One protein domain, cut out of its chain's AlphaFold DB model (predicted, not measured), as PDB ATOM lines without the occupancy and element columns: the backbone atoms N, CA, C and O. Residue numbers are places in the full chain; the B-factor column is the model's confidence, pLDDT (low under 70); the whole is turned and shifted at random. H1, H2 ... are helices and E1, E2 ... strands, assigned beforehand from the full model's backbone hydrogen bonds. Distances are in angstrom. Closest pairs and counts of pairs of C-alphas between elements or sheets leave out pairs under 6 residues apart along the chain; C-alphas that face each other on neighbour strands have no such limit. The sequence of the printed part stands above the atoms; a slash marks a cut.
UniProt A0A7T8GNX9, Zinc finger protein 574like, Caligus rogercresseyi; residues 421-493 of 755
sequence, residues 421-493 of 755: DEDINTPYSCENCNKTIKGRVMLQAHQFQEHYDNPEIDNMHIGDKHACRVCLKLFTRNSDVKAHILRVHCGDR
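What this domain is: This is residues 421 to 493 of the 755 residues of the protein "Zinc finger protein 574like" of Caligus rogercresseyi (UniProt A0A7T8GNX9). With little regular structure, the domain runs from the small strand hairpin E1 and E2 at one end, past H1, which H2 crosses, to the unnamed loops of residues 451 to 477 at the other end. The 73 printed residues hold E1, E2, H1 and H2 in that order, the two strands antiparallel; the class is mixed, with 29 residues in named elements. The whole is compact, radius of gyration of the C-alphas 12.7 A, yet elongated, spanning 38 by 25 by 19 A.

How they stand to each other: Look first at the hairpin of E1, residues 427 to 429, and E2, residues 436 to 438, where N 428 and O 437 are 2.9 A apart, within hydrogen-bond range. H1, residues 440 to 450, comes closest to E2 at the C-alphas of Leu 443 and Ile 437, 5.7 A apart. H2, residues 478 to 489, touches H1 with residues 482 to 486 alone, closest at the C-alphas of Ile 485 and Ala 445, 6.1 A; they run opposite ways at a steep tilt of 66 degrees. H2 is apart from E1 and E2. Every O i to N i+4 pair in H1 and H2 is within hydrogen-bond range.

Where its parts are: Find C-alpha 427 at (516.826, 589.078, 397.417), where E1 begins. H1 is 15.4 A long; H2, 15.5 A, ends at C-alpha 489, (512.877, 569.284, 389.846).

The domain as a whole: The C-alphas of Asp 421 and Asn 459 are farthest apart, 40.2 A. The printed part has no cut; the link H1 to H2 is long, 27 residues. Confidence is under 70 in residues 421 to 425, 453 to 464 and 490 to 493.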
ATOM      1  N   ASP A 421     525.195 580.975 403.828       55.09
ATOM      2  CA  ASP A 421     523.907 581.249 404.492       55.09
ATOM      3  C   ASP A 421     523.343 582.656 404.135       55.09
ATOM      4  O   ASP A 421     522.142 582.914 404.291       55.09
ATOM      5  N   GLU A 422     524.174 583.528 403.545       55.94
ATOM      6  CA  GLU A 422     523.786 584.768 402.858       55.94
ATOM      7  C   GLU A 422     522.938 584.513 401.596       55.94
ATOM      8  O   GLU A 422     521.867 585.098 401.451       55.94
ATOM      9  N   ASP A 423     523.336 583.579 400.719       63.00
ATOM     10  CA  ASP A 423     522.702 583.280 399.414       63.00
ATOM     11  C   ASP A 423     521.279 582.683 399.568       63.00
ATOM     12  O   ASP A 423     520.520 582.556 398.607       63.00
ATOM     13  N   ILE A 424     520.875 582.350 400.803       66.06
ATOM     14  CA  ILE A 424     519.502 581.983 401.194       66.06
ATOM     15  C   ILE A 424     518.635 583.225 401.480       66.06
ATOM     16  O   ILE A 424     517.423 583.198 401.250       66.06
ATOM     17  N   ASN A 425     519.241 584.303 401.982       66.56
ATOM     18  CA  ASN A 425     518.579 585.539 402.396       66.56
ATOM     19  C   ASN A 425     518.649 586.652 401.338       66.56
ATOM     20  O   ASN A 425     517.761 587.513 401.327       66.56
ATOM     21  N   THR A 426     519.644 586.607 400.445       82.06
ATOM     22  CA  THR A 426     519.811 587.511 399.299       82.06
ATOM     23  C   THR A 426     518.509 587.632 398.495       82.06
ATOM     24  O   THR A 426     517.940 586.610 398.099       82.06
ATOM     25  N   PRO A 427     517.996 588.851 398.256       83.50
ATOM     26  CA  PRO A 427     516.826 589.078 397.417       83.50
ATOM     27  C   PRO A 427     517.192 589.046 395.922       83.50
ATOM     28  O   PRO A 427     518.046 589.806 395.481       83.50
ATOM     29  N   TYR A 428     516.491 588.231 395.131       83.00
ATOM     30  CA  TYR A 428     516.599 588.192 393.666       83.00
ATOM     31  C   TYR A 428     515.247 588.558 393.045       83.00
ATOM     32  O   TYR A 428     514.211 588.038 393.465       83.00
ATOM     33  N   SER A 429     515.235 589.432 392.043       84.56
ATOM     34  CA  SER A 429     514.040 589.754 391.255       84.56
ATOM     35  C   SER A 429     513.760 588.681 390.202       84.56
ATOM     36  O   SER A 429     514.669 588.241 389.504       84.56
ATOM     37  N   CYS A 430     512.498 588.276 390.043       87.69
ATOM     38  CA  CYS A 430     512.086 587.462 388.901       87.69
ATOM     39  C   CYS A 430     511.876 588.327 387.656       87.69
ATOM     40  O   CYS A 430     510.953 589.132 387.629       87.69
ATOM     41  N   GLU A 431     512.659 588.104 386.604       84.81
ATOM     42  CA  GLU A 431     512.559 588.820 385.319       84.81
ATOM     43  C   GLU A 431     511.164 588.718 384.666       84.81
ATOM     44  O   GLU A 431     510.734 589.629 383.966       84.81
ATOM     45  N   ASN A 432     510.414 587.642 384.932       83.62
ATOM     46  CA  ASN A 432     509.099 587.398 384.330       83.62
ATOM     47  C   ASN A 432     507.927 588.118 385.034       83.62
ATOM     48  O   ASN A 432     506.826 588.154 384.487       83.62
ATOM     49  N   CYS A 433     508.109 588.647 386.252       85.75
ATOM     50  CA  CYS A 433     507.033 589.350 386.978       85.75
ATOM     51  C   CYS A 433     507.486 590.380 388.028       85.75
ATOM     52  O   CYS A 433     506.674 590.838 388.832       85.75
ATOM     53  N   ASN A 434     508.777 590.711 388.068       85.38
ATOM     54  CA  ASN A 434     509.431 591.630 389.004       85.38
ATOM     55  C   ASN A 434     509.221 591.327 390.505       85.38
ATOM     56  O   ASN A 434     509.487 592.175 391.355       85.38
ATOM     57  N   LYS A 435     508.793 590.109 390.869       85.69
ATOM     58  CA  LYS A 435     508.673 589.685 392.275       85.69
ATOM     59  C   LYS A 435     510.052 589.427 392.879       85.69
ATOM     60  O   LYS A 435     510.789 588.567 392.401       85.69
ATOM     61  N   THR A 436     510.366 590.127 393.965       85.12
ATOM     62  CA  THR A 436     511.594 589.934 394.745       85.12
ATOM     63  C   THR A 436     511.462 588.734 395.682       85.12
ATOM     64  O   THR A 436     510.551 588.672 396.508       85.12
ATOM     65  N   ILE A 437     512.374 587.769 395.567       86.38
ATOM     66  CA  ILE A 437     512.324 586.477 396.257       86.38
ATOM     67  C   ILE A 437     513.680 586.186 396.896       86.38
ATOM     68  O   ILE A 437     514.716 586.277 396.244       86.38
ATOM     69  N   LYS A 438     513.677 585.814 398.180       81.94
ATOM     70  CA  LYS A 438     514.905 585.484 398.913       81.94
ATOM     71  C   LYS A 438     515.413 584.091 398.543       81.94
ATOM     72  O   LYS A 438     514.686 583.110 398.706       81.94
ATOM     73  N   GLY A 439     516.649 584.021 398.060       80.75
ATOM     74  CA  GLY A 439     517.346 582.794 397.683       80.75
ATOM     75  C   GLY A 439     517.167 582.373 396.220       80.75
ATOM     76  O   GLY A 439     516.047 582.151 395.755       80.75
ATOM     77  N   ARG A 440     518.283 582.153 395.510       75.50
ATOM     78  CA  ARG A 440     518.325 581.809 394.072       75.50
ATOM     79  C   ARG A 440     517.443 580.606 393.715       75.50
ATOM     80  O   ARG A 440     516.674 580.639 392.758       75.50
ATOM     81  N   VAL A 441     517.481 579.555 394.536       73.00
ATOM     82  CA  VAL A 441     516.680 578.331 394.327       73.00
ATOM     83  C   VAL A 441     515.189 578.538 394.659       73.00
ATOM     84  O   VAL A 441     514.337 577.767 394.223       73.00
ATOM     85  N   MET A 442     514.831 579.584 395.415       78.81
ATOM     86  CA  MET A 442     513.428 579.962 395.642       78.81
ATOM     87  C   MET A 442     512.866 580.765 394.472       78.81
ATOM     88  O   MET A 442     511.720 580.522 394.096       78.81
ATOM     89  N   LEU A 443     513.672 581.644 393.864       83.00
ATOM     90  CA  LEU A 443     513.356 582.270 392.578       83.00
ATOM     91  C   LEU A 443     513.130 581.193 391.502       83.00
ATOM     92  O   LEU A 443     512.072 581.174 390.876       83.00
ATOM     93  N   GLN A 444     514.039 580.222 391.379       76.94
ATOM     94  CA  GLN A 444     513.896 579.117 390.425       76.94
ATOM     95  C   GLN A 444     512.616 578.288 390.662       76.94
ATOM     96  O   GLN A 444     511.886 577.971 389.724       76.94
ATOM     97  N   ALA A 445     512.287 577.968 391.920       77.06
ATOM     98  CA  ALA A 445     511.051 577.254 392.252       77.06
ATOM     99  C   ALA A 445     509.776 578.078 391.985       77.06
ATOM    100  O   ALA A 445     508.720 577.500 391.731       77.06
ATOM    101  N   HIS A 446     509.864 579.409 392.037       82.38
ATOM    102  CA  HIS A 446     508.791 580.318 391.643       82.38
ATOM    103  C   HIS A 446     508.627 580.382 390.119       82.38
ATOM    104  O   HIS A 446     507.501 580.254 389.644       82.38
ATOM    105  N   GLN A 447     509.719 580.491 389.354       81.38
ATOM    106  CA  GLN A 447     509.683 580.409 387.889       81.38
ATOM    107  C   GLN A 447     509.015 579.096 387.444       81.38
ATOM    108  O   GLN A 447     508.047 579.129 386.689       81.38
ATOM    109  N   PHE A 448     509.399 577.959 388.037       77.38
ATOM    110  CA  PHE A 448     508.769 576.650 387.794       77.38
ATOM    111  C   PHE A 448     507.292 576.510 388.224       77.38
ATOM    112  O   PHE A 448     506.685 575.474 387.945       77.38
ATOM    113  N   GLN A 449     506.702 577.492 388.916       76.06
ATOM    114  CA  GLN A 449     505.319 577.414 389.411       76.06
ATOM    115  C   GLN A 449     504.398 578.527 388.893       76.06
ATOM    116  O   GLN A 449     503.194 578.299 388.776       76.06
ATOM    117  N   GLU A 450     504.937 579.696 388.556       76.19
ATOM    118  CA  GLU A 450     504.165 580.853 388.080       76.19
ATOM    119  C   GLU A 450     504.475 581.221 386.614       76.19
ATOM    120  O   GLU A 450     503.667 581.910 386.003       76.19
ATOM    121  N   HIS A 451     505.604 580.755 386.054       77.56
ATOM    122  CA  HIS A 451     506.097 581.111 384.707       77.56
ATOM    123  C   HIS A 451     506.507 579.903 383.849       77.56
ATOM    124  O   HIS A 451     507.097 580.061 382.784       77.56
ATOM    125  N   TYR A 452     506.223 578.685 384.315       76.25
ATOM    126  CA  TYR A 452     506.388 577.477 383.515       76.25
ATOM    127  C   TYR A 452     505.080 577.173 382.794       76.25
ATOM    128  O   TYR A 452     504.195 576.500 383.335       76.25
ATOM    129  N   ASP A 453     504.967 577.716 381.587       64.50
ATOM    130  CA  ASP A 453     503.822 577.516 380.709       64.50
ATOM    131  C   ASP A 453     503.854 576.092 380.150       64.50
ATOM    132  O   ASP A 453     504.649 575.742 379.278       64.50
ATOM    133  N   ASN A 454     502.986 575.246 380.702       66.69
ATOM    134  CA  ASN A 454     502.733 573.899 380.219       66.69
ATOM    135  C   ASN A 454     501.260 573.840 379.770       66.69
ATOM    136  O   ASN A 454     500.376 573.938 380.629       66.69
ATOM    137  N   PRO A 455     500.978 573.673 378.462       62.22
ATOM    138  CA  PRO A 455     499.626 573.768 377.903       62.22
ATOM    139  C   PRO A 455     498.675 572.648 378.363       62.22
ATOM    140  O   PRO A 455     497.469 572.733 378.142       62.22
ATOM    141  N   GLU A 456     499.176 571.611 379.043       62.44
ATOM    142  CA  GLU A 456     498.338 570.584 379.679       62.44
ATOM    143  C   GLU A 456     497.628 571.091 380.956       62.44
ATOM    144  O   GLU A 456     496.723 570.429 381.465       62.44
ATOM    145  N   ILE A 457     498.014 572.257 381.495       59.19
ATOM    146  CA  ILE A 457     497.543 572.760 382.800       59.19
ATOM    147  C   ILE A 457     496.257 573.569 382.710       59.19
ATOM    148  O   ILE A 457     495.416 573.454 383.603       59.19
ATOM    149  N   ASP A 458     496.088 574.384 381.669       54.16
ATOM    150  CA  ASP A 458     495.003 575.376 381.623       54.16
ATOM    151  C   ASP A 458     493.609 574.720 381.584       54.16
ATOM    152  O   ASP A 458     492.617 575.306 382.017       54.16
ATOM    153  N   ASN A 459     493.556 573.446 381.183       52.81
ATOM    154  CA  ASN A 459     492.365 572.595 381.199       52.81
ATOM    155  C   ASN A 459     492.166 571.793 382.511       52.81
ATOM    156  O   ASN A 459     491.209 571.027 382.609       52.81
ATOM    157  N   MET A 460     493.038 571.925 383.524       52.81
ATOM    158  CA  MET A 460     493.088 571.032 384.698       52.81
ATOM    159  C   MET A 460     492.870 571.733 386.059       52.81
ATOM    160  O   MET A 460     493.618 571.543 387.021       52.81
ATOM    161  N   HIS A 461     491.776 572.492 386.184       50.38
ATOM    162  CA  HIS A 461     491.284 573.009 387.472       50.38
ATOM    163  C   HIS A 461     490.660 571.897 388.349       50.38
ATOM    164  O   HIS A 461     489.443 571.717 388.391       50.38
ATOM    165  N   ILE A 462     491.480 571.148 389.099       59.28
ATOM    166  CA  ILE A 462     491.014 570.084 390.020       59.28
ATOM    167  C   ILE A 462     490.770 570.653 391.437       59.28
ATOM    168  O   ILE A 462     491.366 570.226 392.429       59.28
ATOM    169  N   GLY A 463     489.856 571.629 391.520       64.19
ATOM    170  CA  GLY A 463     489.382 572.244 392.770       64.19
ATOM    171  C   GLY A 463     490.501 572.822 393.648       64.19
ATOM    172  O   GLY A 463     491.479 573.362 393.142       64.19
ATOM    173  N   ASP A 464     490.387 572.650 394.969       68.50
ATOM    174  CA  ASP A 464     491.321 573.180 395.985       68.50
ATOM    175  C   ASP A 464     492.730 572.537 395.980       68.50
ATOM    176  O   ASP A 464     493.470 572.613 396.966       68.50
ATOM    177  N   LYS A 465     493.119 571.831 394.909       77.50
ATOM    178  CA  LYS A 465     494.398 571.114 394.814       77.50
ATOM    179  C   LYS A 465     495.361 571.860 393.905       77.50
ATOM    180  O   LYS A 465     495.119 572.042 392.718       77.50
ATOM    181  N   HIS A 466     496.518 572.208 394.450       81.25
ATOM    182  CA  HIS A 466     497.572 572.871 393.698       81.25
ATOM    183  C   HIS A 466     498.381 571.841 392.896       81.25
ATOM    184  O   HIS A 466     498.949 570.908 393.471       81.25
ATOM    185  N   ALA A 467     498.461 572.018 391.578       81.69
ATOM    186  CA  ALA A 467     499.307 571.210 390.706       81.69
ATOM    187  C   ALA A 467     500.763 571.712 390.692       81.69
ATOM    188  O   ALA A 467     501.034 572.909 390.787       81.69
ATOM    189  N   CYS A 468     501.718 570.799 390.518       82.44
ATOM    190  CA  CYS A 468     503.071 571.141 390.087       82.44
ATOM    191  C   CYS A 468     503.100 571.328 388.567       82.44
ATOM    192  O   CYS A 468     502.806 570.374 387.849       82.44
ATOM    193  N   ARG A 469     503.506 572.501 388.060       77.75
ATOM    194  CA  ARG A 469     503.473 572.754 386.607       77.75
ATOM    195  C   ARG A 469     504.407 571.848 385.783       77.75
ATOM    196  O   ARG A 469     504.121 571.548 384.629       77.75
ATOM    197  N   VAL A 470     505.484 571.354 386.399       76.75
ATOM    198  CA  VAL A 470     506.539 570.564 385.732       76.75
ATOM    199  C   VAL A 470     506.224 569.057 385.650       76.75
ATOM    200  O   VAL A 470     506.811 568.355 384.834       76.75
ATOM    201  N   CYS A 471     505.317 568.513 386.477       79.62
ATOM    202  CA  CYS A 471     504.923 567.091 386.377       79.62
ATOM    203  C   CYS A 471     503.473 566.765 386.777       79.62
ATOM    204  O   CYS A 471     503.168 565.619 387.113       79.62
ATOM    205  N   LEU A 472     502.593 567.770 386.792       80.06
ATOM    206  CA  LEU A 472     501.139 567.690 387.009       80.06
ATOM    207  C   LEU A 472     500.661 567.043 388.325       80.06
ATOM    208  O   LEU A 472     499.461 566.916 388.567       80.06
ATOM    209  N   LYS A 473     501.573 566.676 389.234       80.00
ATOM    210  CA  LYS A 473     501.224 566.098 390.540       80.00
ATOM    211  C   LYS A 473     500.439 567.095 391.387       80.00
ATOM    212  O   LYS A 473     500.873 568.230 391.580       80.00
ATOM    213  N   LEU A 474     499.306 566.632 391.912       83.69
ATOM    214  CA  LEU A 474     498.402 567.395 392.767       83.69
ATOM    215  C   LEU A 474     498.823 567.326 394.239       83.69
ATOM    216  O   LEU A 474     499.149 566.257 394.757       83.69
ATOM    217  N   PHE A 475     498.730 568.461 394.927       83.94
ATOM    218  CA  PHE A 475     499.018 568.614 396.351       83.94
ATOM    219  C   PHE A 475     497.902 569.405 397.041       83.94
ATOM    220  O   PHE A 475     497.261 570.261 396.438       83.94
ATOM    221  N   THR A 476     497.686 569.156 398.332       83.56
ATOM    222  CA  THR A 476     496.647 569.838 399.127       83.56
ATOM    223  C   THR A 476     497.017 571.260 399.552       83.56
ATOM    224  O   THR A 476     496.170 571.965 400.086       83.56
ATOM    225  N   ARG A 477     498.276 571.690 399.372       80.44
ATOM    226  CA  ARG A 477     498.757 573.038 399.724       80.44
ATOM    227  C   ARG A 477     499.870 573.488 398.782       80.44
ATOM    228  O   ARG A 477     500.743 572.696 398.425       80.44
ATOM    229  N   ASN A 478     499.907 574.782 398.469       78.94
ATOM    230  CA  ASN A 478     500.956 575.402 397.651       78.94
ATOM    231  C   ASN A 478     502.372 575.167 398.242       78.94
ATOM    232  O   ASN A 478     503.322 574.879 397.518       78.94
ATOM    233  N   SER A 479     502.511 575.170 399.573       80.44
ATOM    234  CA  SER A 479     503.777 574.857 400.256       80.44
ATOM    235  C   SER A 479     504.309 573.446 399.965       80.44
ATOM    236  O   SER A 479     505.523 573.265 399.857       80.44
ATOM    237  N   ASP A 480     503.430 572.457 399.774       82.56
ATOM    238  CA  ASP A 480     503.830 571.095 399.415       82.56
ATOM    239  C   ASP A 480     504.249 570.992 397.938       82.56
ATOM    240  O   ASP A 480     505.193 570.253 397.642       82.56
ATOM    241  N   VAL A 481     503.643 571.793 397.042       80.75
ATOM    242  CA  VAL A 481     504.100 571.966 395.645       80.75
ATOM    243  C   VAL A 481     505.505 572.559 395.616       80.75
ATOM    244  O   VAL A 481     506.398 571.965 395.017       80.75
ATOM    245  N   LYS A 482     505.741 573.674 396.321       78.94
ATOM    246  CA  LYS A 482     507.063 574.323 396.402       78.94
ATOM    247  C   LYS A 482     508.113 573.368 396.956       78.94
ATOM    248  O   LYS A 482     509.170 573.180 396.354       78.94
ATOM    249  N   ALA A 483     507.796 572.673 398.049       77.56
ATOM    250  CA  ALA A 483     508.670 571.643 398.594       77.56
ATOM    251  C   ALA A 483     508.900 570.487 397.604       77.56
ATOM    252  O   ALA A 483     509.973 569.890 397.602       77.56
ATOM    253  N   HIS A 484     507.920 570.108 396.785       80.81
ATOM    254  CA  HIS A 484     508.083 569.088 395.751       80.81
ATOM    255  C   HIS A 484     508.974 569.556 394.588       80.81
ATOM    256  O   HIS A 484     509.929 568.843 394.282       80.81
ATOM    257  N   ILE A 485     508.731 570.744 394.020       77.19
ATOM    258  CA  ILE A 485     509.547 571.357 392.957       77.19
ATOM    259  C   ILE A 485     511.011 571.407 393.386       77.19
ATOM    260  O   ILE A 485     511.863 570.837 392.708       77.19
ATOM    261  N   LEU A 486     511.286 571.950 394.576       73.69
ATOM    262  CA  LEU A 486     512.629 571.954 395.152       73.69
ATOM    263  C   LEU A 486     513.226 570.539 395.208       73.69
ATOM    264  O   LEU A 486     514.270 570.280 394.625       73.69
ATOM    265  N   ARG A 487     512.546 569.589 395.863       72.31
ATOM    266  CA  ARG A 487     513.095 568.248 396.148       72.31
ATOM    267  C   ARG A 487     513.206 567.309 394.940       72.31
ATOM    268  O   ARG A 487     513.828 566.258 395.114       72.31
ATOM    269  N   VAL A 488     512.550 567.603 393.813       71.06
ATOM    270  CA  VAL A 488     512.410 566.685 392.662       71.06
ATOM    271  C   VAL A 488     512.843 567.314 391.337       71.06
ATOM    272  O   VAL A 488     513.476 566.620 390.551       71.06
ATOM    273  N   HIS A 489     512.554 568.595 391.101       70.62
ATOM    274  CA  HIS A 489     512.877 569.284 389.846       70.62
ATOM    275  C   HIS A 489     514.150 570.138 389.962       70.62
ATOM    276  O   HIS A 489     515.027 570.023 389.116       70.62
ATOM    277  N   CYS A 490     514.332 570.888 391.054       67.56
ATOM    278  CA  CYS A 490     515.581 571.624 391.323       67.56
ATOM    279  C   CYS A 490     516.700 570.743 391.926       67.56
ATOM    280  O   CYS A 490     517.760 571.253 392.278       67.56
ATOM    281  N   GLY A 491     516.454 569.443 392.152       63.47
ATOM    282  CA  GLY A 491     517.386 568.533 392.841       63.47
ATOM    283  C   GLY A 491     517.725 568.933 394.290       63.47
ATOM    284  O   GLY A 491     518.660 568.391 394.887       63.47
ATOM    285  N   ASP A 492     516.979 569.881 394.862       62.59
ATOM    286  CA  ASP A 492     517.468 570.773 395.902       62.59
ATOM    287  C   ASP A 492     517.713 570.057 397.235       62.59
ATOM    288  O   ASP A 492     516.828 569.541 397.936       62.59
ATOM    289  N   ARG A 493     518.995 570.081 397.573       62.88
ATOM    290  CA  ARG A 493     519.583 569.820 398.870       62.88
ATOM    291  C   ARG A 493     520.553 570.986 399.104       62.88
ATOM    292  O   ARG A 493     521.733 570.888 398.755       62.88
TER     293      ARG A 493